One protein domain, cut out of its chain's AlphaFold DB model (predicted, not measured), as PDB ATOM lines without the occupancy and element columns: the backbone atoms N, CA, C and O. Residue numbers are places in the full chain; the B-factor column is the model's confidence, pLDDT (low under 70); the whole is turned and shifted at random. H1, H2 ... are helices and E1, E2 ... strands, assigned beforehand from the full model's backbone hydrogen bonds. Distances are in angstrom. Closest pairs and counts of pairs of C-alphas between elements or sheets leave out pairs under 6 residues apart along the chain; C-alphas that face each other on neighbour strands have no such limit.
ATOM      1  N   ASN A  37      10.000  11.642 100.070       93.19
ATOM      2  CA  ASN A  37       8.859  12.174  99.320       93.19
ATOM      3  C   ASN A  37       8.555  11.237  98.160       93.19
ATOM      4  O   ASN A  37       9.478  10.712  97.533       93.19
ATOM      5  N   VAL A  38       7.274  11.090  97.845       96.44
ATOM      6  CA  VAL A  38       6.828  10.316  96.695       96.44
ATOM      7  C   VAL A  38       5.715  11.023  95.948       96.44
ATOM      8  O   VAL A  38       4.838  11.631  96.561       96.44
ATOM      9  N   VAL A  39       5.743  10.893  94.626       98.25
ATOM     10  CA  VAL A  39       4.611  11.167  93.738       98.25
ATOM     11  C   VAL A  39       4.436   9.961  92.827       98.25
ATOM     12  O   VAL A  39       5.418   9.452  92.285       98.25
ATOM     13  N   VAL A  40       3.194   9.521  92.659       98.75
ATOM     14  CA  VAL A  40       2.793   8.395  91.814       98.75
ATOM     15  C   VAL A  40       1.699   8.847  90.862       98.75
ATOM     16  O   VAL A  40       0.751   9.506  91.282       98.75
ATOM     17  N   ILE A  41       1.824   8.461  89.595       98.56
ATOM     18  CA  ILE A  41       0.835   8.691  88.544       98.56
ATOM     19  C   ILE A  41       0.591   7.357  87.830       98.56
ATOM     20  O   ILE A  41       1.458   6.852  87.116       98.56
ATOM     21  N   THR A  42      -0.587   6.779  88.032       95.62
ATOM     22  CA  THR A  42      -1.060   5.554  87.363       95.62
ATOM     23  C   THR A  42      -2.004   5.876  86.204       95.62
ATOM     24  O   THR A  42      -2.032   5.133  85.219       95.62
ATOM     25  N   ASP A  43      -2.695   7.018  86.265       90.50
ATOM     26  CA  ASP A  43      -3.484   7.585  85.170       90.50
ATOM     27  C   ASP A  43      -3.098   9.057  84.915       90.50
ATOM     28  O   ASP A  43      -3.547   9.959  85.628       90.50
ATOM     29  N   PRO A  44      -2.292   9.334  83.873       92.75
ATOM     30  CA  PRO A  44      -1.864  10.690  83.553       92.75
ATOM     31  C   PRO A  44      -2.960  11.536  82.884       92.75
ATOM     32  O   PRO A  44      -2.741  12.714  82.598       92.75
ATOM     33  N   THR A  45      -4.137  10.962  82.603       88.88
ATOM     34  CA  THR A  45      -5.284  11.712  82.068       88.88
ATOM     35  C   THR A  45      -6.069  12.442  83.159       88.88
ATOM     36  O   THR A  45      -6.788  13.397  82.857       88.88
ATOM     37  N   GLY A  46      -5.912  12.020  84.422       82.50
ATOM     38  CA  GLY A  46      -6.639  12.556  85.573       82.50
ATOM     39  C   GLY A  46      -8.116  12.162  85.616       82.50
ATOM     40  O   GLY A  46      -8.896  12.861  86.256       82.50
ATOM     41  N   GLN A  47      -8.513  11.097  84.912       81.44
ATOM     42  CA  GLN A  47      -9.897  10.617  84.881       81.44
ATOM     43  C   GLN A  47     -10.166   9.596  85.987       81.44
ATOM     44  O   GLN A  47     -11.262   9.567  86.544       81.44
ATOM     45  N   ASP A  48      -9.175   8.770  86.326       80.44
ATOM     46  CA  ASP A  48      -9.236   7.893  87.489       80.44
ATOM     47  C   ASP A  48      -9.114   8.735  88.773       80.44
ATOM     48  O   ASP A  48      -8.069   9.358  88.996       80.44
ATOM     49  N   PRO A  49     -10.131   8.744  89.657       82.88
ATOM     50  CA  PRO A  49     -10.095   9.498  90.909       82.88
ATOM     51  C   PRO A  49      -8.973   9.064  91.863       82.88
ATOM     52  O   PRO A  49      -8.663   9.805  92.795       82.88
ATOM     53  N   ASN A  50      -8.348   7.904  91.646       87.94
ATOM     54  CA  ASN A  50      -7.184   7.412  92.388       87.94
ATOM     55  C   ASN A  50      -5.923   7.330  91.515       87.94
ATOM     56  O   ASN A  50      -4.940   6.695  91.897       87.94
ATOM     57  N   GLY A  51      -5.944   7.984  90.351       90.50
ATOM     58  CA  GLY A  51      -4.919   7.917  89.314       90.50
ATOM     59  C   GLY A  51      -3.623   8.671  89.613       90.50
ATOM     60  O   GLY A  51      -2.622   8.472  88.925       90.50
ATOM     61  N   ALA A  52      -3.615   9.542  90.625       97.25
ATOM     62  CA  ALA A  52      -2.416  10.246  91.060       97.25
ATOM     63  C   ALA A  52      -2.441  10.537  92.564       97.25
ATOM     64  O   ALA A  52      -3.417  11.071  93.096       97.25
ATOM     65  N   ALA A  53      -1.343  10.219  93.244       96.94
ATOM     66  CA  ALA A  53      -1.202  10.378  94.685       96.94
ATOM     67  C   ALA A  53       0.222  10.793  95.062       96.94
ATOM     68  O   ALA A  53       1.180  10.572  94.320       96.94
ATOM     69  N   ALA A  54       0.370  11.400  96.232       95.75
ATOM     70  CA  ALA A  54       1.652  11.850  96.748       95.75
ATOM     71  C   ALA A  54       1.720  11.676  98.263       95.75
ATOM     72  O   ALA A  54       0.695  11.562  98.927       95.75
ATOM     73  N   GLY A  55       2.919  11.686  98.831       91.88
ATOM     74  CA  GLY A  55       3.062  11.615 100.279       91.88
ATOM     75  C   GLY A  55       4.486  11.803 100.763       91.88
ATOM     76  O   GLY A  55       5.439  11.877  99.979       91.88
ATOM     77  N   SER A  56       4.631  11.907 102.079       89.00
ATOM     78  CA  SER A  56       5.935  11.992 102.716       89.00
ATOM     79  C   SER A  56       5.967  11.454 104.137       89.00
ATOM     80  O   SER A  56       4.965  11.465 104.850       89.00
ATOM     81  N   GLN A  57       7.148  10.981 104.525       86.56
ATOM     82  CA  GLN A  57       7.449  10.456 105.852       86.56
ATOM     83  C   GLN A  57       8.894  10.775 106.242       86.56
ATOM     84  O   GLN A  57       9.729  11.111 105.392       86.56
ATOM     85  N   SER A  58       9.165  10.713 107.541       83.06
ATOM     86  CA  SER A  58      10.452  11.065 108.129       83.06
ATOM     87  C   SER A  58      10.717  10.295 109.412       83.06
ATOM     88  O   SER A  58       9.793   9.916 110.120       83.06
ATOM     89  N   TRP A  59      11.982  10.129 109.773       83.00
ATOM     90  CA  TRP A  59      12.376   9.758 111.129       83.00
ATOM     91  C   TRP A  59      12.397  10.961 112.086       83.00
ATOM     92  O   TRP A  59      12.106  10.810 113.266       83.00
ATOM     93  N   ALA A  60      12.719  12.158 111.595       75.38
ATOM     94  CA  ALA A  60      13.123  13.270 112.448       75.38
ATOM     95  C   ALA A  60      11.976  13.955 113.228       75.38
ATOM     96  O   ALA A  60      10.892  14.211 112.694       75.38
ATOM     97  N   GLU A  61      12.274  14.340 114.473       67.31
ATOM     98  CA  GLU A  61      11.500  15.293 115.282       67.31
ATOM     99  C   GLU A  61      11.417  16.624 114.499       67.31
ATOM    100  O   GLU A  61      12.399  17.046 113.888       67.31
ATOM    101  N   ASN A  62      10.240  17.250 114.404       60.47
ATOM    102  CA  ASN A  62       9.940  18.428 113.551       60.47
ATOM    103  C   ASN A  62       9.628  18.143 112.071       60.47
ATOM    104  O   ASN A  62       9.653  19.058 111.244       60.47
ATOM    105  N   MET A  63       9.263  16.910 111.709       55.53
ATOM    106  CA  MET A  63       8.825  16.585 110.345       55.53
ATOM    107  C   MET A  63       7.749  17.540 109.787       55.53
ATOM    108  O   MET A  63       7.750  17.786 108.582       55.53
ATOM    109  N   PHE A  64       6.893  18.128 110.633       51.41
ATOM    110  CA  PHE A  64       5.835  19.082 110.249       51.41
ATOM    111  C   PHE A  64       6.343  20.422 109.702       51.41
ATOM    112  O   PHE A  64       5.568  21.198 109.152       51.41
ATOM    113  N   GLN A  65       7.653  20.669 109.750       48.91
ATOM    114  CA  GLN A  65       8.302  21.736 108.979       48.91
ATOM    115  C   GLN A  65       8.497  21.366 107.497       48.91
ATOM    116  O   GLN A  65       8.985  22.166 106.695       48.91
ATOM    117  N   SER A  66       8.175  20.133 107.108       52.28
ATOM    118  CA  SER A  66       8.062  19.720 105.711       52.28
ATOM    119  C   SER A  66       6.667  20.093 105.243       52.28
ATOM    120  O   SER A  66       5.678  19.522 105.687       52.28
ATOM    121  N   THR A  67       6.575  21.100 104.383       58.22
ATOM    122  CA  THR A  67       5.284  21.579 103.901       58.22
ATOM    123  C   THR A  67       4.692  20.642 102.852       58.22
ATOM    124  O   THR A  67       5.369  20.272 101.887       58.22
ATOM    125  N   PHE A  68       3.412  20.325 103.048       72.50
ATOM    126  CA  PHE A  68       2.539  19.610 102.127       72.50
ATOM    127  C   PHE A  68       1.463  20.576 101.654       72.50
ATOM    128  O   PHE A  68       0.573  20.943 102.418       72.50
ATOM    129  N   ILE A  69       1.548  21.012 100.403       79.81
ATOM    130  CA  ILE A  69       0.501  21.841  99.802       79.81
ATOM    131  C   ILE A  69      -0.181  21.031  98.722       79.81
ATOM    132  O   ILE A  69       0.487  20.431  97.885       79.81
ATOM    133  N   LEU A  70      -1.509  21.050  98.752       82.94
ATOM    134  CA  LEU A  70      -2.389  20.498  97.736       82.94
ATOM    135  C   LEU A  70      -3.246  21.636  97.185       82.94
ATOM    136  O   LEU A  70      -4.009  22.249  97.933       82.94
ATOM    137  N   SER A  71      -3.155  21.893  95.885       82.88
ATOM    138  CA  SER A  71      -4.143  22.715  95.191       82.88
ATOM    139  C   SER A  71      -5.284  21.807  94.748       82.88
ATOM    140  O   SER A  71      -5.121  21.013  93.824       82.88
ATOM    141  N   LYS A  72      -6.436  21.895  95.425       78.44
ATOM    142  CA  LYS A  72      -7.636  21.115  95.066       78.44
ATOM    143  C   LYS A  72      -8.237  21.555  93.729       78.44
ATOM    144  O   LYS A  72      -8.877  20.754  93.069       78.44
ATOM    145  N   GLU A  73      -8.033  22.816  93.353       78.44
ATOM    146  CA  GLU A  73      -8.540  23.387  92.102       78.44
ATOM    147  C   GLU A  73      -7.666  22.996  90.905       78.44
ATOM    148  O   GLU A  73      -8.178  22.636  89.850       78.44
ATOM    149  N   LYS A  74      -6.337  23.061  91.065       82.81
ATOM    150  CA  LYS A  74      -5.380  22.803  89.974       82.81
ATOM    151  C   LYS A  74      -4.728  21.427  90.035       82.81
ATOM    152  O   LYS A  74      -3.860  21.130  89.218       82.81
ATOM    153  N   HIS A  75      -5.146  20.591  90.984       86.88
ATOM    154  CA  HIS A  75      -4.752  19.189  91.115       86.88
ATOM    155  C   HIS A  75      -3.233  18.963  91.163       86.88
ATOM    156  O   HIS A  75      -2.717  18.001  90.597       86.88
ATOM    157  N   PHE A  76      -2.496  19.841  91.844       92.56
ATOM    158  CA  PHE A  76      -1.056  19.677  92.047       92.56
ATOM    159  C   PHE A  76      -0.690  19.631  93.527       92.56
ATOM    160  O   PHE A  76      -1.392  20.184  94.378       92.56
ATOM    161  N   CYS A  77       0.464  19.037  93.825       92.75
ATOM    162  CA  CYS A  77       1.102  19.125  95.127       92.75
ATOM    163  C   CYS A  77       2.482  19.780  95.082       92.75
ATOM    164  O   CYS A  77       3.200  19.711  94.081       92.75
ATOM    165  N   VAL A  78       2.873  20.345  96.223       92.06
ATOM    166  CA  VAL A  78       4.247  20.745  96.536       92.06
ATOM    167  C   VAL A  78       4.635  20.077  97.849       92.06
ATOM    168  O   VAL A  78       4.010  20.319  98.880       92.06
ATOM    169  N   LEU A  79       5.666  19.236  97.796       89.75
ATOM    170  CA  LEU A  79       6.270  18.572  98.943       89.75
ATOM    171  C   LEU A  79       7.676  19.138  99.146       89.75
ATOM    172  O   LEU A  79       8.533  19.006  98.269       89.75
ATOM    173  N   SER A  80       7.928  19.766 100.292       84.25
ATOM    174  CA  SER A  80       9.255  20.312 100.600       84.25
ATOM    175  C   SER A  80      10.030  19.445 101.586       84.25
ATOM    176  O   SER A  80       9.444  18.822 102.468       84.25
ATOM    177  N   GLY A  81      11.353  19.490 101.495       79.69
ATOM    178  CA  GLY A  81      12.242  19.036 102.558       79.69
ATOM    179  C   GLY A  81      13.685  19.462 102.296       79.69
ATOM    180  O   GLY A  81      13.922  20.494 101.671       79.69
ATOM    181  N   GLY A  82      14.645  18.660 102.752       71.56
ATOM    182  CA  GLY A  82      16.076  18.961 102.677       71.56
ATOM    183  C   GLY A  82      16.651  19.636 103.932       71.56
ATOM    184  O   GLY A  82      15.935  20.152 104.779       71.56
ATOM    185  N   GLU A  83      17.973  19.615 104.057       68.88
ATOM    186  CA  GLU A  83      18.733  20.018 105.251       68.88
ATOM    187  C   GLU A  83      18.803  21.549 105.469       68.88
ATOM    188  O   GLU A  83      19.435  22.010 106.415       68.88
ATOM    189  N   GLY A  84      18.169  22.352 104.607       60.81
ATOM    190  CA  GLY A  84      18.173  23.813 104.711       60.81
ATOM    191  C   GLY A  84      17.208  24.390 105.760       60.81
ATOM    192  O   GLY A  84      16.196  23.779 106.122       60.81
ATOM    193  N   ASN A  85      17.524  25.615 106.201       65.50
ATOM    194  CA  ASN A  85      16.768  26.383 107.197       65.50
ATOM    195  C   ASN A  85      15.342  26.739 106.722       65.50
ATOM    196  O   ASN A  85      15.064  26.815 105.522       65.50
ATOM    197  N   GLU A  86      14.454  27.042 107.671       64.31
ATOM    198  CA  GLU A  86      13.029  27.311 107.423       64.31
ATOM    199  C   GLU A  86      12.768  28.488 106.472       64.31
ATOM    200  O   GLU A  86      11.928  28.383 105.583       64.31
ATOM    201  N   THR A  87      13.501  29.602 106.593       70.44
ATOM    202  CA  THR A  87      13.276  30.787 105.745       70.44
ATOM    203  C   THR A  87      13.571  30.518 104.258       70.44
ATOM    204  O   THR A  87      12.705  30.794 103.425       70.44
ATOM    205  N   PRO A  88      14.733  29.939 103.880       77.19
ATOM    206  CA  PRO A  88      14.956  29.440 102.522       77.19
ATOM    207  C   PRO A  88      13.906  28.425 102.060       77.19
ATOM    208  O   PRO A  88      13.474  28.480 100.910       77.19
ATOM    209  N   ARG A  89      13.466  27.523 102.947       78.00
ATOM    210  CA  ARG A  89      12.441  26.523 102.627       78.00
ATOM    211  C   ARG A  89      11.111  27.177 102.262       78.00
ATOM    212  O   ARG A  89      10.561  26.876 101.206       78.00
ATOM    213  N   LEU A  90      10.635  28.113 103.083       78.00
ATOM    214  CA  LEU A  90       9.417  28.878 102.823       78.00
ATOM    215  C   LEU A  90       9.520  29.653 101.505       78.00
ATOM    216  O   LEU A  90       8.593  29.620 100.700       78.00
ATOM    217  N   GLY A  91      10.666  30.291 101.247       79.81
ATOM    218  CA  GLY A  91      10.929  30.965  99.974       79.81
ATOM    219  C   GLY A  91      10.826  30.020  98.773       79.81
ATOM    220  O   GLY A  91      10.182  30.365  97.778       79.81
ATOM    221  N   ALA A  92      11.391  28.814  98.874       85.69
ATOM    222  CA  ALA A  92      11.310  27.797  97.828       85.69
ATOM    223  C   ALA A  92       9.870  27.320  97.595       85.69
ATOM    224  O   ALA A  92       9.433  27.231  96.447       85.69
ATOM    225  N   ILE A  93       9.119  27.072  98.671       85.50
ATOM    226  CA  ILE A  93       7.714  26.653  98.608       85.50
ATOM    227  C   ILE A  93       6.862  27.723  97.933       85.50
ATOM    228  O   ILE A  93       6.172  27.423  96.963       85.50
ATOM    229  N   VAL A  94       6.928  28.972  98.405       85.25
ATOM    230  CA  VAL A  94       6.142  30.085  97.844       85.25
ATOM    231  C   VAL A  94       6.466  30.276  96.365       85.25
ATOM    232  O   VAL A  94       5.560  30.464  95.555       85.25
ATOM    233  N   SER A  95       7.742  30.164  95.992       87.31
ATOM    234  CA  SER A  95       8.172  30.266  94.595       87.31
ATOM    235  C   SER A  95       7.596  29.134  93.735       87.31
ATOM    236  O   SER A  95       7.086  29.395  92.645       87.31
ATOM    237  N   ALA A  96       7.632  27.890  94.226       91.19
ATOM    238  CA  ALA A  96       7.088  26.728  93.526       91.19
ATOM    239  C   ALA A  96       5.562  26.795  93.381       91.19
ATOM    240  O   ALA A  96       5.046  26.590  92.283       91.19
ATOM    241  N   VAL A  97       4.845  27.142  94.455       88.50
ATOM    242  CA  VAL A  97       3.385  27.318  94.438       88.50
ATOM    243  C   VAL A  97       3.001  28.420  93.463       88.50
ATOM    244  O   VAL A  97       2.174  28.189  92.591       88.50
ATOM    245  N   ASN A  98       3.643  29.589  93.536       84.88
ATOM    246  CA  ASN A  98       3.359  30.686  92.615       84.88
ATOM    247  C   ASN A  98       3.632  30.287  91.153       84.88
ATOM    248  O   ASN A  98       2.891  30.683  90.260       84.88
ATOM    249  N   ASN A  99       4.662  29.480  90.884       93.06
ATOM    250  CA  ASN A  99       4.917  28.978  89.534       93.06
ATOM    251  C   ASN A  99       3.778  28.076  89.031       93.06
ATOM    252  O   ASN A  99       3.272  28.306  87.935       93.06
ATOM    253  N   LEU A 100       3.350  27.095  89.833       92.19
ATOM    254  CA  LEU A 100       2.278  26.159  89.470       92.19
ATOM    255  C   LEU A 100       0.915  26.852  89.359       92.19
ATOM    256  O   LEU A 100       0.173  26.614  88.408       92.19
ATOM    257  N   GLU A 101       0.612  27.781  90.265       88.00
ATOM    258  CA  GLU A 101      -0.609  28.588  90.215       88.00
ATOM    259  C   GLU A 101      -0.690  29.438  88.937       88.00
ATOM    260  O   GLU A 101      -1.780  29.681  88.425       88.00
ATOM    261  N   ASN A 102       0.441  29.829  88.351       90.12
ATOM    262  CA  ASN A 102       0.477  30.572  87.090       90.12
ATOM    263  C   ASN A 102       0.662  29.673  85.849       90.12
ATOM    264  O   ASN A 102       1.105  30.149  84.804       90.12
ATOM    265  N   GLY A 103       0.326  28.380  85.941       88.38
ATOM    266  CA  GLY A 103       0.366  27.448  84.806       88.38
ATOM    267  C   GLY A 103       1.759  26.902  84.482       88.38
ATOM    268  O   GLY A 103       1.990  26.398  83.384       88.38
ATOM    269  N   GLY A 104       2.701  27.012  85.420       92.69
ATOM    270  CA  GLY A 104       4.014  26.390  85.316       92.69
ATOM    271  C   GLY A 104       3.950  24.861  85.312       92.69
ATOM    272  O   GLY A 104       2.999  24.240  85.779       92.69
ATOM    273  N   THR A 105       5.005  24.240  84.793       96.31
ATOM    274  CA  THR A 105       5.167  22.778  84.792       96.31
ATOM    275  C   THR A 105       5.699  22.273  86.135       96.31
ATOM    276  O   THR A 105       6.345  23.021  86.875       96.31
ATOM    277  N   ALA A 106       5.540  20.974  86.416       96.94
ATOM    278  CA  ALA A 106       6.173  20.349  87.579       96.94
ATOM    279  C   ALA A 106       7.694  20.621  87.608       96.94
ATOM    280  O   ALA A 106       8.235  21.062  88.624       96.94
ATOM    281  N   ALA A 107       8.364  20.461  86.462       97.50
ATOM    282  CA  ALA A 107       9.800  20.686  86.307       97.50
ATOM    283  C   ALA A 107      10.228  22.139  86.582       97.50
ATOM    284  O   ALA A 107      11.204  22.365  87.303       97.50
ATOM    285  N   SER A 108       9.504  23.129  86.043       97.00
ATOM    286  CA  SER A 108       9.828  24.548  86.259       97.00
ATOM    287  C   SER A 108       9.666  24.950  87.720       97.00
ATOM    288  O   SER A 108      10.507  25.679  88.238       97.00
ATOM    289  N   ALA A 109       8.645  24.429  88.401       95.94
ATOM    290  CA  ALA A 109       8.424  24.690  89.816       95.94
ATOM    291  C   ALA A 109       9.477  24.006  90.705       95.94
ATOM    292  O   ALA A 109      10.048  24.647  91.585       95.94
ATOM    293  N   ALA A 110       9.791  22.731  90.449       96.50
ATOM    294  CA  ALA A 110      10.781  21.982  91.224       96.50
ATOM    295  C   ALA A 110      12.202  22.562  91.081       96.50
ATOM    296  O   ALA A 110      12.946  22.636  92.060       96.50
ATOM    297  N   THR A 111      12.564  23.047  89.887       96.06
ATOM    298  CA  THR A 111      13.875  23.666  89.607       96.06
ATOM    299  C   THR A 111      14.156  24.887  90.484       96.06
ATOM    300  O   THR A 111      15.319  25.170  90.772       96.06
ATOM    301  N   LEU A 112      13.123  25.592  90.960       93.00
ATOM    302  CA  LEU A 112      13.291  26.769  91.819       93.00
ATOM    303  C   LEU A 112      13.996  26.431  93.136       93.00
ATOM    304  O   LEU A 112      14.690  27.286  93.681       93.00
ATOM    305  N   ALA A 113      13.913  25.179  93.603       90.81
ATOM    306  CA  ALA A 113      14.649  24.709  94.776       90.81
ATOM    307  C   ALA A 113      16.172  24.840  94.628       90.81
ATOM    308  O   ALA A 113      16.857  25.030  95.626       90.81
ATOM    309  N   ASN A 114      16.710  24.813  93.403       88.44
ATOM    310  CA  ASN A 114      18.148  24.969  93.159       88.44
ATOM    311  C   ASN A 114      18.681  26.345  93.595       88.44
ATOM    312  O   ASN A 114      19.877  26.488  93.837       88.44
ATOM    313  N   GLY A 115      17.806  27.351  93.721       86.69
ATOM    314  CA  GLY A 115      18.154  28.664  94.271       86.69
ATOM    315  C   GLY A 115      18.302  28.686  95.797       86.69
ATOM    316  O   GLY A 115      18.723  29.700  96.349       86.69
ATOM    317  N   PHE A 116      17.969  27.590  96.486       85.38
ATOM    318  CA  PHE A 116      17.928  27.507  97.941       85.38
ATOM    319  C   PHE A 116      18.807  26.352  98.433       85.38
ATOM    320  O   PHE A 116      18.490  25.176  98.264       85.38
ATOM    321  N   SER A 117      19.930  26.695  99.065       83.62
ATOM    322  CA  SER A 117      20.904  25.705  99.534       83.62
ATOM    323  C   SER A 117      20.276  24.693 100.496       83.62
ATOM    324  O   SER A 117      19.597  25.068 101.454       83.62
ATOM    325  N   GLY A 118      20.515  23.408 100.230       81.56
ATOM    326  CA  GLY A 118      20.027  22.301 101.050       81.56
ATOM    327  C   GLY A 118      18.521  22.057 100.969       81.56
ATOM    328  O   GLY A 118      18.037  21.192 101.689       81.56
ATOM    329  N   ILE A 119      17.768  22.769 100.124       85.69
ATOM    330  CA  ILE A 119      16.319  22.583  99.988       85.69
ATOM    331  C   ILE A 119      16.000  21.618  98.852       85.69
ATOM    332  O   ILE A 119      16.660  21.590  97.813       85.69
ATOM    333  N   ARG A 120      14.947  20.833  99.055       90.75
ATOM    334  CA  ARG A 120      14.318  19.976  98.059       90.75
ATOM    335  C   ARG A 120      12.874  20.402  97.871       90.75
ATOM    336  O   ARG A 120      12.158  20.594  98.854       90.75
ATOM    337  N   ILE A 121      12.438  20.458  96.620       92.81
ATOM    338  CA  ILE A 121      11.022  20.567  96.273       92.81
ATOM    339  C   ILE A 121      10.678  19.425  95.325       92.81
ATOM    340  O   ILE A 121      11.311  19.275  94.282       92.81
ATOM    341  N   MET A 122       9.675  18.635  95.696       95.25
ATOM    342  CA  MET A 122       9.010  17.689  94.812       95.25
ATOM    343  C   MET A 122       7.626  18.231  94.468       95.25
ATOM    344  O   MET A 122       6.867  18.627  95.348       95.25
ATOM    345  N   THR A 123       7.306  18.268  93.184       96.62
ATOM    346  CA  THR A 123       6.016  18.714  92.661       96.62
ATOM    347  C   THR A 123       5.395  17.608  91.829       96.62
ATOM    348  O   THR A 123       6.096  16.762  91.270       96.62
ATOM    349  N   GLY A 124       4.074  17.616  91.723       96.25
ATOM    350  CA  GLY A 124       3.398  16.703  90.819       96.25
ATOM    351  C   GLY A 124       1.906  16.935  90.727       96.25
ATOM    352  O   GLY A 124       1.323  17.597  91.579       96.25
ATOM    353  N   GLY A 125       1.309  16.391  89.679       94.88
ATOM    354  CA  GLY A 125      -0.126  16.386  89.424       94.88
ATOM    355  C   GLY A 125      -0.435  15.393  88.305       94.88
ATOM    356  O   GLY A 125       0.481  15.018  87.569       94.88
ATOM    357  N   PRO A 126      -1.697  14.960  88.149       91.69
ATOM    358  CA  PRO A 126      -2.048  13.896  87.212       91.69
ATOM    359  C   PRO A 126      -1.638  14.242  85.775       91.69
ATOM    360  O   PRO A 126      -0.984  13.448  85.108       91.69
ATOM    361  N   THR A 127      -1.926  15.465  85.320       93.94
ATOM    362  CA  THR A 127      -1.695  15.882  83.927       93.94
ATOM    363  C   THR A 127      -0.350  16.569  83.700       93.94
ATOM    364  O   THR A 127       0.167  16.551  82.584       93.94
ATOM    365  N   ILE A 128       0.249  17.159  84.739       95.81
ATOM    366  CA  ILE A 128       1.496  17.940  84.639       95.81
ATOM    367  C   ILE A 128       2.767  17.104  84.863       95.81
ATOM    368  O   ILE A 128       3.873  17.647  84.805       95.81
ATOM    369  N   GLY A 129       2.619  15.803  85.126       97.19
ATOM    370  CA  GLY A 129       3.722  14.920  85.495       97.19
ATOM    371  C   GLY A 129       4.216  15.184  86.918       97.19
ATOM    372  O   GLY A 129       3.500  15.735  87.756       97.19
ATOM    373  N   ALA A 130       5.457  14.799  87.199       98.31
ATOM    374  CA  ALA A 130       6.093  15.032  88.492       98.31
ATOM    375  C   ALA A 130       7.549  15.461  88.319       98.31
ATOM    376  O   ALA A 130       8.195  15.147  87.320       98.31
ATOM    377  N   ALA A 131       8.091  16.173  89.297       98.31
ATOM    378  CA  ALA A 131       9.496  16.536  89.301       98.31
ATOM    379  C   ALA A 131      10.030  16.672  90.722       98.31
ATOM    380  O   ALA A 131       9.294  16.982  91.653       98.31
ATOM    381  N   VAL A 132      11.335  16.484  90.881       97.06
ATOM    382  CA  VAL A 132      12.055  16.829  92.107       97.06
ATOM    383  C   VAL A 132      13.292  17.641  91.753       97.06
ATOM    384  O   VAL A 132      14.010  17.313  90.809       97.06
ATOM    385  N   GLY A 133      13.509  18.728  92.486       95.19
ATOM    386  CA  GLY A 133      14.626  19.643  92.298       95.19
ATOM    387  C   GLY A 133      15.344  19.954  93.607       95.19
ATOM    388  O   GLY A 133      14.812  19.718  94.697       95.19
ATOM    389  N   GLY A 134      16.559  20.490  93.497       92.00
ATOM    390  CA  GLY A 134      17.394  20.853  94.636       92.00
ATOM    391  C   GLY A 134      18.193  19.672  95.180       92.00
ATOM    392  O   GLY A 134      18.856  18.944  94.437       92.00
ATOM    393  N   TYR A 135      18.155  19.492  96.498       87.69
ATOM    394  CA  TYR A 135      18.964  18.514  97.218       87.69
ATOM    395  C   TYR A 135      18.224  17.192  97.452       87.69
ATOM    396  O   TYR A 135      17.457  17.039  98.404       87.69
ATOM    397  N   PHE A 136      18.455  16.202  96.589       92.06
ATOM    398  CA  PHE A 136      17.748  14.923  96.659       92.06
ATOM    399  C   PHE A 136      18.581  13.736  96.168       92.06
ATOM    400  O   PHE A 136      19.495  13.880  95.367       92.06
ATOM    401  N   LEU A 137      18.187  12.545  96.617       93.75
ATOM    402  CA  LEU A 137      18.541  11.259  96.020       93.75
ATOM    403  C   LEU A 137      17.242  10.554  95.629       93.75
ATOM    404  O   LEU A 137      16.409  10.313  96.505       93.75
ATOM    405  N   ALA A 138      17.024  10.294  94.345       96.94
ATOM    406  CA  ALA A 138      15.742   9.800  93.855       96.94
ATOM    407  C   ALA A 138      15.895   8.724  92.782       96.94
ATOM    408  O   ALA A 138      16.909   8.663  92.089       96.94
ATOM    409  N   TYR A 139      14.854   7.913  92.631       98.56
ATOM    410  CA  TYR A 139      14.611   7.153  91.412       98.56
ATOM    411  C   TYR A 139      13.385   7.718  90.704       98.56
ATOM    412  O   TYR A 139      12.369   7.988  91.347       98.56
ATOM    413  N   VAL A 140      13.489   7.874  89.385       98.69
ATOM    414  CA  VAL A 140      12.338   8.093  88.507       98.69
ATOM    415  C   VAL A 140      11.983   6.756  87.879       98.69
ATOM    416  O   VAL A 140      12.827   6.118  87.250       98.69
ATOM    417  N   VAL A 141      10.739   6.345  88.073       98.75
ATOM    418  CA  VAL A 141      10.149   5.133  87.516       98.75
ATOM    419  C   VAL A 141       9.240   5.546  86.373       98.75
ATOM    420  O   VAL A 141       8.364   6.387  86.561       98.75
ATOM    421  N   VAL A 142       9.426   4.944  85.206       98.62
ATOM    422  CA  VAL A 142       8.558   5.115  84.039       98.62
ATOM    423  C   VAL A 142       8.015   3.754  83.644       98.62
ATOM    424  O   VAL A 142       8.783   2.811  83.454       98.62
ATOM    425  N   VAL A 143       6.697   3.663  83.500       95.31
ATOM    426  CA  VAL A 143       6.006   2.467  83.021       95.31
ATOM    427  C   VAL A 143       5.390   2.791  81.672       95.31
ATOM    428  O   VAL A 143       4.485   3.613  81.563       95.31
ATOM    429  N   SER A 144       5.923   2.169  80.627       93.06
ATOM    430  CA  SER A 144       5.422   2.342  79.261       93.06
ATOM    431  C   SER A 144       4.190   1.475  78.992       93.06
ATOM    432  O   SER A 144       3.952   0.486  79.684       93.06
ATOM    433  N   ASP A 145       3.429   1.807  77.948       87.88
ATOM    434  CA  ASP A 145       2.173   1.115  77.614       87.88
ATOM    435  C   ASP A 145       2.347  -0.376  77.288       87.88
ATOM    436  O   ASP A 145       1.409  -1.155  77.427       87.88
ATOM    437  N   ASN A 146       3.552  -0.801  76.889       89.25
ATOM    438  CA  ASN A 146       3.868  -2.215  76.661       89.25
ATOM    439  C   ASN A 146       4.260  -2.972  77.949       89.25
ATOM    440  O   ASN A 146       4.665  -4.131  77.879       89.25
ATOM    441  N   GLY A 147       4.187  -2.315  79.110       85.81
ATOM    442  CA  GLY A 147       4.523  -2.875  80.416       85.81
ATOM    443  C   GLY A 147       6.011  -2.845  80.779       85.81
ATOM    444  O   GLY A 147       6.381  -3.364  81.834       85.81
ATOM    445  N   THR A 148       6.877  -2.243  79.954       97.19
ATOM    446  CA  THR A 148       8.302  -2.083  80.290       97.19
ATOM    447  C   THR A 148       8.466  -1.040  81.390       97.19
ATOM    448  O   THR A 148       7.973   0.084  81.255       97.19
ATOM    449  N   ILE A 149       9.192  -1.419  82.445       98.31
ATOM    450  CA  ILE A 149       9.530  -0.574  83.593       98.31
ATOM    451  C   ILE A 149      10.972  -0.084  83.426       98.31
ATOM    452  O   ILE A 149      11.898  -0.889  83.347       98.31
ATOM    453  N   THR A 150      11.160   1.232  83.426       98.50
ATOM    454  CA  THR A 150      12.476   1.880  83.426       98.50
ATOM    455  C   THR A 150      12.677   2.600  84.750       98.50
ATOM    456  O   THR A 150      11.823   3.386  85.158       98.50
ATOM    457  N   ILE A 151      13.807   2.353  85.412       98.44
ATOM    458  CA  ILE A 151      14.154   2.961  86.700       98.44
ATOM    459  C   ILE A 151      15.481   3.695  86.545       98.44
ATOM    460  O   ILE A 151      16.510   3.077  86.278       98.44
ATOM    461  N   THR A 152      15.462   5.013  86.731       98.50
ATOM    462  CA  THR A 152      16.635   5.869  86.517       98.50
ATOM    463  C   THR A 152      17.038   6.560  87.823       98.50
ATOM    464  O   THR A 152      16.206   7.268  88.401       98.50
ATOM    465  N   PRO A 153      18.280   6.377  88.318       97.75
ATOM    466  CA  PRO A 153      18.778   7.080  89.498       97.75
ATOM    467  C   PRO A 153      19.104   8.541  89.192       97.75
ATOM    468  O   PRO A 153      19.672   8.860  88.149       97.75
ATOM    469  N   TYR A 154      18.838   9.414  90.159       96.69
ATOM    470  CA  TYR A 154      19.226  10.821  90.137       96.69
ATOM    471  C   TYR A 154      19.788  11.258  91.491       96.69
ATOM    472  O   TYR A 154      19.297  10.858  92.551       96.69
ATOM    473  N   ASN A 155      20.798  12.125  91.443       92.00
ATOM    474  CA  ASN A 155      21.431  12.731  92.608       92.00
ATOM    475  C   ASN A 155      21.549  14.246  92.394       92.00
ATOM    476  O   ASN A 155      22.434  14.710  91.678       92.00
ATOM    477  N   GLY A 156      20.634  14.993  93.006       87.06
ATOM    478  CA  GLY A 156      20.542  16.444  92.906       87.06
ATOM    479  C   GLY A 156      20.139  16.979  91.527       87.06
ATOM    480  O   GLY A 156      19.925  16.240  90.563       87.06
ATOM    481  N   GLY A 157      20.024  18.305  91.442       87.81
ATOM    482  CA  GLY A 157      19.693  19.013  90.207       87.81
ATOM    483  C   GLY A 157      18.195  18.994  89.917       87.81
ATOM    484  O   GLY A 157      17.428  19.658  90.611       87.81
ATOM    485  N   LEU A 158      17.783  18.275  88.874       95.88
ATOM    486  CA  LEU A 158      16.384  18.125  88.479       95.88
ATOM    487  C   LEU A 158      16.148  16.715  87.934       95.88
ATOM    488  O   LEU A 158      16.839  16.281  87.015       95.88
ATOM    489  N   ALA A 159      15.139  16.034  88.462       97.69
ATOM    490  CA  ALA A 159      14.618  14.789  87.915       97.69
ATOM    491  C   ALA A 159      13.141  14.978  87.560       97.69
ATOM    492  O   ALA A 159      12.402  15.611  88.316       97.69
ATOM    493  N   VAL A 160      12.719  14.460  86.404       98.38
ATOM    494  CA  VAL A 160      11.393  14.730  85.832       98.38
ATOM    495  C   VAL A 160      10.746  13.429  85.373       98.38
ATOM    496  O   VAL A 160      11.336  12.683  84.596       98.38
ATOM    497  N   LEU A 161       9.516  13.204  85.822       98.31
ATOM    498  CA  LEU A 161       8.547  12.308  85.208       98.31
ATOM    499  C   LEU A 161       7.695  13.157  84.249       98.31
ATOM    500  O   LEU A 161       6.948  14.021  84.722       98.31
ATOM    501  N   PRO A 162       7.825  12.981  82.922       97.12
ATOM    502  CA  PRO A 162       7.162  13.857  81.965       97.12
ATOM    503  C   PRO A 162       5.628  13.833  82.084       97.12
ATOM    504  O   PRO A 162       5.056  12.801  82.446       97.12
ATOM    505  N   PRO A 163       4.943  14.934  81.718       96.88
ATOM    506  CA  PRO A 163       3.497  14.932  81.503       96.88
ATOM    507  C   PRO A 163       3.055  13.778  80.593       96.88
ATOM    508  O   PRO A 163       3.781  13.393  79.676       96.88
ATOM    509  N   GLY A 164       1.864  13.226  80.832       95.12
ATOM    510  CA  GLY A 164       1.328  12.132  80.011       95.12
ATOM    511  C   GLY A 164       1.936  10.750  80.287       95.12
ATOM    512  O   GLY A 164       1.600   9.801  79.588       95.12
ATOM    513  N   THR A 165       2.821  10.615  81.281       96.38
ATOM    514  CA  THR A 165       3.561   9.369  81.545       96.38
ATOM    515  C   THR A 165       3.097   8.698  82.837       96.38
ATOM    516  O   THR A 165       3.004   9.350  83.875       96.38
ATOM    517  N   LYS A 166       2.868   7.378  82.790       96.69
ATOM    518  CA  LYS A 166       2.678   6.556  83.994       96.69
ATOM    519  C   LYS A 166       4.015   6.317  84.674       96.69
ATOM    520  O   LYS A 166       5.000   5.956  84.028       96.69
ATOM    521  N   GLY A 167       4.060   6.479  85.984       98.25
ATOM    522  CA  GLY A 167       5.309   6.348  86.702       98.25
ATOM    523  C   GLY A 167       5.272   6.932  88.095       98.25
ATOM    524  O   GLY A 167       4.220   7.247  88.649       98.25
ATOM    525  N   ALA A 168       6.457   7.072  88.665       98.69
ATOM    526  CA  ALA A 168       6.618   7.639  89.982       98.69
ATOM    527  C   ALA A 168       7.987   8.284  90.167       98.69
ATOM    528  O   ALA A 168       8.943   7.983  89.454       98.69
ATOM    529  N   ILE A 169       8.092   9.135  91.181       98.62
ATOM    530  CA  ILE A 169       9.371   9.590  91.715       98.62
ATOM    531  C   ILE A 169       9.393   9.246  93.195       98.62
ATOM    532  O   ILE A 169       8.508   9.673  93.931       98.62
ATOM    533  N   ILE A 170      10.416   8.511  93.631       97.81
ATOM    534  CA  ILE A 170      10.669   8.231  95.045       97.81
ATOM    535  C   ILE A 170      12.001   8.847  95.450       97.81
ATOM    536  O   ILE A 170      13.073   8.447  94.993       97.81
ATOM    537  N   HIS A 171      11.924   9.841  96.326       95.69
ATOM    538  CA  HIS A 171      13.060  10.350  97.070       95.69
ATOM    539  C   HIS A 171      13.159   9.609  98.403       95.69
ATOM    540  O   HIS A 171      12.144   9.460  99.077       95.69
ATOM    541  N   LEU A 172      14.368   9.202  98.798       93.56
ATOM    542  CA  LEU A 172      14.630   8.667 100.135       93.56
ATOM    543  C   LEU A 172      16.070   8.957 100.575       93.56
ATOM    544  O   LEU A 172      17.003   8.740  99.795       93.56
ATOM    545  N   ARG A 173      16.256   9.396 101.822       88.56
ATOM    546  CA  ARG A 173      17.551   9.513 102.520       88.56
ATOM    547  C   ARG A 173      17.455   8.900 103.916       88.56
ATOM    548  O   ARG A 173      16.362   8.782 104.443       88.56
ATOM    549  N   ASN A 174      18.590   8.535 104.512       83.00
ATOM    550  CA  ASN A 174      18.616   8.159 105.928       83.00
ATOM    551  C   ASN A 174      18.761   9.404 106.806       83.00
ATOM    552  O   ASN A 174      19.606  10.261 106.531       83.00
ATOM    553  N   THR A 175      18.014   9.450 107.901       81.81
ATOM    554  CA  THR A 175      18.155  10.444 108.965       81.81
ATOM    555  C   THR A 175      19.182   9.983 109.998       81.81
ATOM    556  O   THR A 175      19.056   8.869 110.510       81.81
ATOM    557  N   PRO A 176      20.175  10.807 110.382       81.44
ATOM    558  CA  PRO A 176      21.050  10.498 111.513       81.44
ATOM    559  C   PRO A 176      20.256  10.129 112.778       81.44
ATOM    560  O   PRO A 176      19.272  10.782 113.111       81.44
ATOM    561  N   GLY A 177      20.680   9.078 113.481       80.12
ATOM    562  CA  GLY A 177      19.978   8.569 114.667       80.12
ATOM    563  C   GLY A 177      18.849   7.577 114.372       80.12
ATOM    564  O   GLY A 177      18.313   6.989 115.307       80.12
ATOM    565  N   ASN A 178      18.517   7.335 113.101       86.19
ATOM    566  CA  ASN A 178      17.643   6.235 112.706       86.19
ATOM    567  C   ASN A 178      18.338   4.880 112.982       86.19
ATOM    568  O   ASN A 178      19.458   4.674 112.508       86.19
ATOM    569  N   PRO A 179      17.709   3.930 113.702       87.69
ATOM    570  CA  PRO A 179      18.285   2.605 113.952       87.69
ATOM    571  C   PRO A 179      18.639   1.810 112.685       87.69
ATOM    572  O   PRO A 179      19.513   0.949 112.729       87.69
ATOM    573  N   GLN A 180      17.979   2.095 111.560       90.94
ATOM    574  CA  GLN A 180      18.224   1.479 110.253       90.94
ATOM    575  C   GLN A 180      19.098   2.363 109.343       90.94
ATOM    576  O   GLN A 180      19.105   2.199 108.125       90.94
ATOM    577  N   TYR A 181      19.867   3.297 109.915       87.12
ATOM    578  CA  TYR A 181      20.762   4.161 109.148       87.12
ATOM    579  C   TYR A 181      21.696   3.355 108.233       87.12
ATOM    580  O   TYR A 181      22.354   2.405 108.653       87.12
ATOM    581  N   GLY A 182      21.787   3.778 106.973       87.62
ATOM    582  CA  GLY A 182      22.585   3.127 105.934       87.62
ATOM    583  C   GLY A 182      21.761   2.299 104.943       87.62
ATOM    584  O   GLY A 182      22.285   1.954 103.889       87.62
ATOM    585  N   THR A 183      20.471   2.045 105.197       92.94
ATOM    586  CA  THR A 183      19.646   1.204 104.306       92.94
ATOM    587  C   THR A 183      18.902   1.979 103.215       92.94
ATOM    588  O   THR A 183      18.532   1.377 102.206       92.94
ATOM    589  N   ALA A 184      18.724   3.303 103.356       92.25
ATOM    590  CA  ALA A 184      17.949   4.118 102.407       92.25
ATOM    591  C   ALA A 184      18.264   3.887 100.923       92.25
ATOM    592  O   ALA A 184      17.328   3.851 100.138       92.25
ATOM    593  N   ASP A 185      19.520   3.727 100.497       93.38
ATOM    594  CA  ASP A 185      19.815   3.553  99.065       93.38
ATOM    595  C   ASP A 185      19.252   2.239  98.503       93.38
ATOM    596  O   ASP A 185      18.635   2.243  97.434       93.38
ATOM    597  N   ALA A 186      19.398   1.139  99.249       96.62
ATOM    598  CA  ALA A 186      18.843  -0.161  98.879       96.62
ATOM    599  C   ALA A 186      17.309  -0.138  98.929       96.62
ATOM    600  O   ALA A 186      16.646  -0.553  97.980       96.62
ATOM    601  N   VAL A 187      16.739   0.429  99.997       97.50
ATOM    602  CA  VAL A 187      15.284   0.523 100.167       97.50
ATOM    603  C   VAL A 187      14.661   1.455  99.126       97.50
ATOM    604  O   VAL A 187      13.566   1.176  98.644       97.50
ATOM    605  N   ARG A 188      15.347   2.525  98.705       97.38
ATOM    606  CA  ARG A 188      14.872   3.430  97.645       97.38
ATOM    607  C   ARG A 188      14.750   2.699  96.311       97.38
ATOM    608  O   ARG A 188      13.746   2.882  95.631       97.38
ATOM    609  N   LEU A 189      15.739   1.872  95.953       98.19
ATOM    610  CA  LEU A 189      15.693   1.057  94.734       98.19
ATOM    611  C   LEU A 189      14.587   0.000  94.818       98.19
ATOM    612  O   LEU A 189      13.738  -0.052  93.937       98.19
ATOM    613  N   GLN A 190      14.538  -0.759  95.914       98.19
ATOM    614  CA  GLN A 190      13.500  -1.767  96.153       98.19
ATOM    615  C   GLN A 190      12.090  -1.162  96.068       98.19
ATOM    616  O   GLN A 190      11.184  -1.736  95.467       98.19
ATOM    617  N   THR A 191      11.900   0.021  96.657       98.50
ATOM    618  CA  THR A 191      10.620   0.736  96.608       98.50
ATOM    619  C   THR A 191      10.298   1.160  95.176       98.50
ATOM    620  O   THR A 191       9.174   0.959  94.734       98.50
ATOM    621  N   ALA A 192      11.273   1.683  94.424       98.69
ATOM    622  CA  ALA A 192      11.086   2.052  93.020       98.69
ATOM    623  C   ALA A 192      10.685   0.847  92.143       98.69
ATOM    624  O   ALA A 192       9.776   0.961  91.322       98.69
ATOM    625  N   GLU A 193      11.315  -0.313  92.347       98.56
ATOM    626  CA  GLU A 193      10.986  -1.564  91.650       98.56
ATOM    627  C   GLU A 193       9.560  -2.031  91.953       98.56
ATOM    628  O   GLU A 193       8.785  -2.290  91.031       98.56
ATOM    629  N   MET A 194       9.192  -2.071  93.237       98.56
ATOM    630  CA  MET A 194       7.844  -2.422  93.686       98.56
ATOM    631  C   MET A 194       6.792  -1.479  93.091       98.56
ATOM    632  O   MET A 194       5.780  -1.932  92.563       98.56
ATOM    633  N   MET A 195       7.037  -0.167  93.128       98.44
ATOM    634  CA  MET A 195       6.119   0.818  92.560       98.44
ATOM    635  C   MET A 195       5.945   0.620  91.053       98.44
ATOM    636  O   MET A 195       4.821   0.638  90.566       98.44
ATOM    637  N   GLY A 196       7.033   0.380  90.313       94.81
ATOM    638  CA  GLY A 196       6.964   0.098  88.879       94.81
ATOM    639  C   GLY A 196       6.121  -1.137  88.558       94.81
ATOM    640  O   GLY A 196       5.322  -1.102  87.624       94.81
ATOM    641  N   GLN A 197       6.254  -2.205  89.352       94.50
ATOM    642  CA  GLN A 197       5.449  -3.422  89.207       94.50
ATOM    643  C   GLN A 197       3.968  -3.149  89.480       94.50
ATOM    644  O   GLN A 197       3.133  -3.476  88.647       94.50
ATOM    645  N   MET A 198       3.644  -2.472  90.583       97.06
ATOM    646  CA  MET A 198       2.255  -2.142  90.914       97.06
ATOM    647  C   MET A 198       1.604  -1.225  89.865       97.06
ATOM    648  O   MET A 198       0.466  -1.457  89.467       97.06
ATOM    649  N   ILE A 199       2.325  -0.215  89.363       91.94
ATOM    650  CA  ILE A 199       1.817   0.677  88.306       91.94
ATOM    651  C   ILE A 199       1.567  -0.109  87.009       91.94
ATOM    652  O   ILE A 199       0.535   0.081  86.367       91.94
ATOM    653  N   ARG A 200       2.485  -1.007  86.624       91.75
ATOM    654  CA  ARG A 200       2.315  -1.902  85.464       91.75
ATOM    655  C   ARG A 200       1.094  -2.806  85.626       91.75
ATOM    656  O   ARG A 200       0.358  -3.004  84.665       91.75
ATOM    657  N   ASP A 201       0.890  -3.325  86.831       85.12
ATOM    658  CA  ASP A 201      -0.172  -4.283  87.147       85.12
ATOM    659  C   ASP A 201      -1.538  -3.604  87.375       85.12
ATOM    660  O   ASP A 201      -2.534  -4.283  87.613       85.12
ATOM    661  N   GLY A 202      -1.611  -2.273  87.240       80.38
ATOM    662  CA  GLY A 202      -2.863  -1.518  87.245       80.38
ATOM    663  C   GLY A 202      -3.393  -1.163  88.632       80.38
ATOM    664  O   GLY A 202      -4.577  -0.859  88.764       80.38
ATOM    665  N   TYR A 203      -2.546  -1.189  89.663       87.31
ATOM    666  CA  TYR A 203      -2.937  -0.726  90.994       87.31
ATOM    667  C   TYR A 203      -3.193   0.795  90.996       87.31
ATOM    668  O   TYR A 203      -2.473   1.530  90.311       87.31
ATOM    669  N   PRO A 204      -4.159   1.293  91.793       90.44
ATOM    670  CA  PRO A 204      -4.358   2.725  92.013       90.44
ATOM    671  C   PRO A 204      -3.119   3.409  92.603       90.44
ATOM    672  O   PRO A 204      -2.361   2.803  93.362       90.44
ATOM    673  N   ALA A 205      -2.925   4.703  92.332       96.75
ATOM    674  CA  ALA A 205      -1.775   5.438  92.860       96.75
ATOM    675  C   ALA A 205      -1.785   5.508  94.397       96.75
ATOM    676  O   ALA A 205      -0.722   5.526  95.020       96.75
ATOM    677  N   THR A 206      -2.968   5.513  95.015       94.62
ATOM    678  CA  THR A 206      -3.144   5.513  96.474       94.62
ATOM    679  C   THR A 206      -2.596   4.237  97.121       94.62
ATOM    680  O   THR A 206      -1.876   4.319  98.118       94.62
ATOM    681  N   ASP A 207      -2.826   3.077  96.502       93.69
ATOM    682  CA  ASP A 207      -2.276   1.781  96.919       93.69
ATOM    683  C   ASP A 207      -0.750   1.759  96.799       93.69
ATOM    684  O   ASP A 207      -0.047   1.305  97.703       93.69
ATOM    685  N   VAL A 208      -0.222   2.290  95.691       97.81
ATOM    686  CA  VAL A 208       1.224   2.365  95.446       97.81
ATOM    687  C   VAL A 208       1.910   3.263  96.481       97.81
ATOM    688  O   VAL A 208       2.969   2.905  97.001       97.81
ATOM    689  N   VAL A 209       1.311   4.411  96.826       97.56
ATOM    690  CA  VAL A 209       1.816   5.293  97.892       97.56
ATOM    691  C   VAL A 209       1.790   4.577  99.242       97.56
ATOM    692  O   VAL A 209       2.801   4.587  99.943       97.56
ATOM    693  N   ALA A 210       0.697   3.902  99.598       96.44
ATOM    694  CA  ALA A 210       0.604   3.159 100.855       96.44
ATOM    695  C   ALA A 210       1.636   2.021 100.953       96.44
ATOM    696  O   ALA A 210       2.274   1.839 101.995       96.44
ATOM    697  N   ALA A 211       1.866   1.297  99.855       97.81
ATOM    698  CA  ALA A 211       2.902   0.274  99.769       97.81
ATOM    699  C   ALA A 211       4.309   0.870  99.934       97.81
ATOM    700  O   ALA A 211       5.129   0.310 100.665       97.81
ATOM    701  N   ALA A 212       4.584   2.026  99.317       97.44
ATOM    702  CA  ALA A 212       5.850   2.738  99.489       97.44
ATOM    703  C   ALA A 212       6.069   3.165 100.948       97.44
ATOM    704  O   ALA A 212       7.152   2.944 101.494       97.44
ATOM    705  N   PHE A 213       5.027   3.693 101.601       95.75
ATOM    706  CA  PHE A 213       5.062   4.042 103.021       95.75
ATOM    707  C   PHE A 213       5.412   2.832 103.882       95.75
ATOM    708  O   PHE A 213       6.384   2.881 104.632       95.75
ATOM    709  N   LYS A 214       4.688   1.721 103.704       97.12
ATOM    710  CA  LYS A 214       4.946   0.459 104.406       97.12
ATOM    711  C   LYS A 214       6.386  -0.016 104.219       97.12
ATOM    712  O   LYS A 214       7.059  -0.331 105.198       97.12
ATOM    713  N   ASN A 215       6.856  -0.089 102.972       97.56
ATOM    714  CA  ASN A 215       8.175  -0.635 102.666       97.56
ATOM    715  C   ASN A 215       9.290   0.193 103.314       97.56
ATOM    716  O   ASN A 215      10.202  -0.358 103.926       97.56
ATOM    717  N   VAL A 216       9.200   1.516 103.215       95.50
ATOM    718  CA  VAL A 216      10.197   2.428 103.782       95.50
ATOM    719  C   VAL A 216      10.116   2.471 105.310       95.50
ATOM    720  O   VAL A 216      11.160   2.436 105.956       95.50
ATOM    721  N   ALA A 217       8.921   2.457 105.903       94.38
ATOM    722  CA  ALA A 217       8.765   2.442 107.356       94.38
ATOM    723  C   ALA A 217       9.391   1.191 107.995       94.38
ATOM    724  O   ALA A 217      10.069   1.296 109.012       94.38
ATOM    725  N   ILE A 218       9.212   0.021 107.370       95.38
ATOM    726  CA  ILE A 218       9.715  -1.264 107.882       95.38
ATOM    727  C   ILE A 218      11.212  -1.454 107.597       95.38
ATOM    728  O   ILE A 218      11.942  -1.960 108.449       95.38
ATOM    729  N   ASN A 219      11.674  -1.091 106.395       95.88
ATOM    730  CA  ASN A 219      13.017  -1.464 105.933       95.88
ATOM    731  C   ASN A 219      14.047  -0.330 106.038       95.88
ATOM    732  O   ASN A 219      15.250  -0.598 106.106       95.88
ATOM    733  N   ALA A 220      13.600   0.929 106.041       93.06
ATOM    734  CA  ALA A 220      14.470   2.093 106.193       93.06
ATOM    735  C   ALA A 220      14.269   2.850 107.503       93.06
ATOM    736  O   ALA A 220      15.110   3.676 107.819       93.06
ATOM    737  N   GLY A 221      13.191   2.617 108.250       90.44
ATOM    738  CA  GLY A 221      12.973   3.237 109.559       90.44
ATOM    739  C   GLY A 221      12.571   4.708 109.485       90.44
ATOM    740  O   GLY A 221      12.324   5.332 110.512       90.44
ATOM    741  N   GLU A 222      12.444   5.267 108.279       89.81
ATOM    742  CA  GLU A 222      11.893   6.603 108.029       89.81
ATOM    743  C   GLU A 222      10.369   6.546 108.149       89.81
ATOM    744  O   GLU A 222       9.652   6.567 107.153       89.81
ATOM    745  N   LYS A 223       9.890   6.351 109.378       88.62
ATOM    746  CA  LYS A 223       8.585   5.739 109.631       88.62
ATOM    747  C   LYS A 223       7.528   6.648 110.230       88.62
ATOM    748  O   LYS A 223       6.408   6.188 110.391       88.62
ATOM    749  N   HIS A 224       7.820   7.895 110.576       87.31
ATOM    750  CA  HIS A 224       6.785   8.802 111.069       87.31
ATOM    751  C   HIS A 224       6.065   9.432 109.873       87.31
ATOM    752  O   HIS A 224       6.700  10.011 108.991       87.31
ATOM    753  N   GLY A 225       4.743   9.270 109.805       73.44
ATOM    754  CA  GLY A 225       3.936   9.702 108.664       73.44
ATOM    755  C   GLY A 225       3.709  11.209 108.645       73.44
ATOM    756  O   GLY A 225       3.143  11.757 109.585       73.44
ATOM    757  N   GLY A 226       4.121  11.887 107.572       72.50
ATOM    758  CA  GLY A 226       3.841  13.315 107.368       72.50
ATOM    759  C   GLY A 226       2.537  13.584 106.617       72.50
ATOM    760  O   GLY A 226       2.122  14.732 106.507       72.50
ATOM    761  N   GLY A 227       1.895  12.527 106.117       82.25
ATOM    762  CA  GLY A 227       0.622  12.573 105.412       82.25
ATOM    763  C   GLY A 227       0.727  12.215 103.931       82.25
ATOM    764  O   GLY A 227       1.815  12.138 103.344       82.25
ATOM    765  N   ALA A 228      -0.434  11.978 103.329       89.56
ATOM    766  CA  ALA A 228      -0.573  11.662 101.916       89.56
ATOM    767  C   ALA A 228      -1.767  12.383 101.289       89.56
ATOM    768  O   ALA A 228      -2.686  12.837 101.971       89.56
ATOM    769  N   LEU A 229      -1.710  12.503  99.967       89.81
ATOM    770  CA  LEU A 229      -2.605  13.292  99.139       89.81
ATOM    771  C   LEU A 229      -3.083  12.438  97.968       89.81
ATOM    772  O   LEU A 229      -2.277  11.794  97.299       89.81
ATOM    773  N   ASN A 230      -4.370  12.519  97.667       91.56
ATOM    774  CA  ASN A 230      -4.926  12.144  96.380       91.56
ATOM    775  C   ASN A 230      -5.041  13.408  95.523       91.56
ATOM    776  O   ASN A 230      -5.801  14.326  95.840       91.56
ATOM    777  N   LEU A 231      -4.250  13.464  94.454       91.69
ATOM    778  CA  LEU A 231      -4.090  14.665  93.635       91.69
ATOM    779  C   LEU A 231      -5.285  14.887  92.706       91.69
ATOM    780  O   LEU A 231      -5.625  16.034  92.418       91.69
ATOM    781  N   VAL A 232      -5.944  13.810  92.272       85.25
ATOM    782  CA  VAL A 232      -7.128  13.894  91.406       85.25
ATOM    783  C   VAL A 232      -8.342  14.309  92.227       85.25
ATOM    784  O   VAL A 232      -9.007  15.287  91.906       85.25
ATOM    785  N   SER A 233      -8.594  13.622  93.340       81.50
ATOM    786  CA  SER A 233      -9.808  13.835  94.139       81.50
ATOM    787  C   SER A 233      -9.684  14.945  95.186       81.50
ATOM    788  O   SER A 233     -10.661  15.297  95.848       81.50
ATOM    789  N   GLY A 234      -8.489  15.508  95.372       80.81
ATOM    790  CA  GLY A 234      -8.268  16.589  96.330       80.81
ATOM    791  C   GLY A 234      -8.419  16.156  97.797       80.81
ATOM    792  O   GLY A 234      -8.728  16.992  98.654       80.81
ATOM    793  N   ILE A 235      -8.241  14.861  98.080       81.81
ATOM    794  CA  ILE A 235      -8.363  14.263  99.418       81.81
ATOM    795  C   ILE A 235      -6.980  14.191 100.065       81.81
ATOM    796  O   ILE A 235      -5.964  14.043  99.391       81.81
ATOM    797  N   THR A 236      -6.933  14.335 101.379       84.31
ATOM    798  CA  THR A 236      -5.701  14.358 102.164       84.31
ATOM    799  C   THR A 236      -5.944  13.658 103.492       84.31
ATOM    800  O   THR A 236      -7.056  13.697 104.011       84.31
ATOM    801  N   THR A 237      -4.898  13.056 104.054       79.00
ATOM    802  CA  THR A 237      -4.917  12.497 105.414       79.00
ATOM    803  C   THR A 237      -5.117  13.560 106.500       79.00
ATOM    804  O   THR A 237      -5.277  13.208 107.660       79.00
ATOM    805  N   GLY A 238      -5.061  14.852 106.165       76.56
ATOM    806  CA  GLY A 238      -5.209  15.935 107.134       76.56
ATOM    807  C   GLY A 238      -4.177  15.831 108.256       76.56
ATOM    808  O   GLY A 238      -2.983  15.674 107.996       76.56
ATOM    809  N   ASP A 239      -4.653  15.897 109.493       71.69
ATOM    810  CA  ASP A 239      -3.875  15.811 110.728       71.69
ATOM    811  C   ASP A 239      -3.777  14.391 111.314       71.69
ATOM    812  O   ASP A 239      -3.238  14.213 112.403       71.69
ATOM    813  N   MET A 240      -4.219  13.362 110.582       77.62
ATOM    814  CA  MET A 240      -4.334  11.972 111.052       77.62
ATOM    815  C   MET A 240      -3.062  11.383 111.686       77.62
ATOM    816  O   MET A 240      -3.152  10.537 112.577       77.62
ATOM    817  N   PHE A 241      -1.886  11.803 111.219       80.81
ATOM    818  CA  PHE A 241      -0.584  11.338 111.717       80.81
ATOM    819  C   PHE A 241       0.221  12.450 112.402       80.81
ATOM    820  O   PHE A 241       1.383  12.242 112.767       80.81
ATOM    821  N   THR A 242      -0.397  13.620 112.578       73.38
ATOM    822  CA  THR A 242       0.199  14.780 113.231       73.38
ATOM    823  C   THR A 242       0.262  14.559 114.737       73.38
ATOM    824  O   THR A 242      -0.740  14.182 115.342       73.38
ATOM    825  N   PRO A 243       1.422  14.770 115.378       70.88
ATOM    826  CA  PRO A 243       1.524  14.678 116.812       70.88
ATOM    827  C   PRO A 243       0.813  15.859 117.463       70.88
ATOM    828  O   PRO A 243       0.757  16.965 116.928       70.88
ATOM    829  N   THR A 244       0.317  15.622 118.670       69.12
ATOM    830  CA  THR A 244      -0.374  16.623 119.487       69.12
ATOM    831  C   THR A 244       0.549  17.742 119.965       69.12
ATOM    832  O   THR A 244       0.085  18.845 120.239       69.12
ATOM    833  N   GLU A 245       1.851  17.470 120.067       71.19
ATOM    834  CA  GLU A 245       2.858  18.434 120.498       71.19
ATOM    835  C   GLU A 245       3.743  18.861 119.327       71.19
ATOM    836  O   GLU A 245       4.270  18.035 118.574       71.19
ATOM    837  N   LEU A 246       3.944  20.176 119.204       66.44
ATOM    838  CA  LEU A 246       4.912  20.735 118.268       66.44
ATOM    839  C   LEU A 246       6.295  20.134 118.527       66.44
ATOM    840  O   LEU A 246       6.680  19.908 119.671       66.44
TER     841      LEU A 246
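AT A GLANCE: This is residues 37 to 246 of the 428 residues of an uncharacterized protein of Methanobacterium lacus (strain AL-21) (UniProt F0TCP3). What shape does the model have? It is a sandwich of two sheet leaves face to face, E3, E4, E5 and the first part of E6 in one, and the last part of E6, E8, E1, E2 and E9 in the other, with E6 and E7 folding back sharply to join the leaves along one side. The helical hairpin H1 and H2 covers the outside of the first leaf, and the helical hairpin H3 and H4 covers the outside of the second. Which elements follow each other? The printed part has 210 residues, with four named helices and nine named strands; along the chain come E1 to E4, then H1 and H2, then E5 to E8, then H3 and H4, and last E9; the class is mixed, helices and strands, and the strands form one branched sheet with antiparallel neighbours, in which E5 and E8 lie on one side of E6 and E7 on the other side. How large is it? It is compact and rounded, with a radius of gyration of the C-alphas of 15.2 A and spans of 43 by 38 by 32 A.

IN THESE COORDINATES: Where do the first strands lie? E1 is residues 37 to 41, beginning with C-alpha 37 at (8.859, 12.174, 99.320). E2, residues 52 to 58, is 21.4 A long; E3 is residues 68 to 71 and E4 residues 76 to 81. What follows? H1, residues 86 to 101, is 22.0 A long, and H2 is residues 106 to 115. E5 is residues 120 to 125; E6, residues 129 to 143, bends by 158 degrees at residue 136, and E7, residues 149 to 161, bends by 161 degrees at residue 152. Where does the last part run? E8, residues 166 to 172, is 20.2 A long, H3, residues 184 to 200, 23.8 A, and H4, residues 205 to 219, 20.9 A. E9 is residues 224 to 230 and ends with C-alpha 230 at (-4.926, 12.144, 96.380).

HOW THE PARTS SIT: What lies beside E1? E2 lies on one side, a hairpin with N 38 and O 55 2.9 A apart, and E8 on the other side, with N 41 and O 167 at 2.8 A. E1 lies on one side of E2 and the edge strand E9 on the other side, with N 229 and O 54 at 2.8 A. The closest C-alphas of E1 and E5 are those of Val 39 and Gly 124, 6.4 A apart. How do the other strands pair? The edge strand E3 and E4 form a hairpin, with N 78 and O 69 at 2.9 A, and E4 pairs with E5, N 79 and O 122 at 2.8 A. E5, E6 and E7 form a meander, each strand the antiparallel neighbour of the one before, with N 123 and O 131 at 2.8 A and N 154 and O 138 at 2.8 A. E6 pairs with E8 too, N 141 and O 168 at 2.8 A. Where are the helices? H1, over E4 and E5 at a height over the sheet of 8.7 A, touches H2, which is over E6; their closest C-alphas, of Ala 96 and Ala 109, are 4.4 A apart. H3, over E6 and E8, touches H4, over E1 and E2, at a shallow tilt of 26 degrees, opposite ways, the closest C-alphas being those of Met 195 and Val 208, 5.9 A apart. Are the helix backbones complete? In H1, H3 and H4 every O i to N i+4 pair is within hydrogen-bond range; in H2 2 of 6 are, beside 6 of 7 O i to N i+3 pairs.

THE WHOLE: How far does it reach? The two C-alphas farthest apart, of Asn 146 and Glu 245, are 48.5 A apart. Is the printed part whole? It has no cut, and the link from E8 to H3, 11 residues, is long. Residues 231 to 246 hold no named element, and residues 235 to 236 pair antiparallel with residues 229 to 230 of E9. Where is confidence low? The mean pLDDT of the printed part is 88.5; residues 61 to 67, 83 to 86, 244 and 246 are under 70.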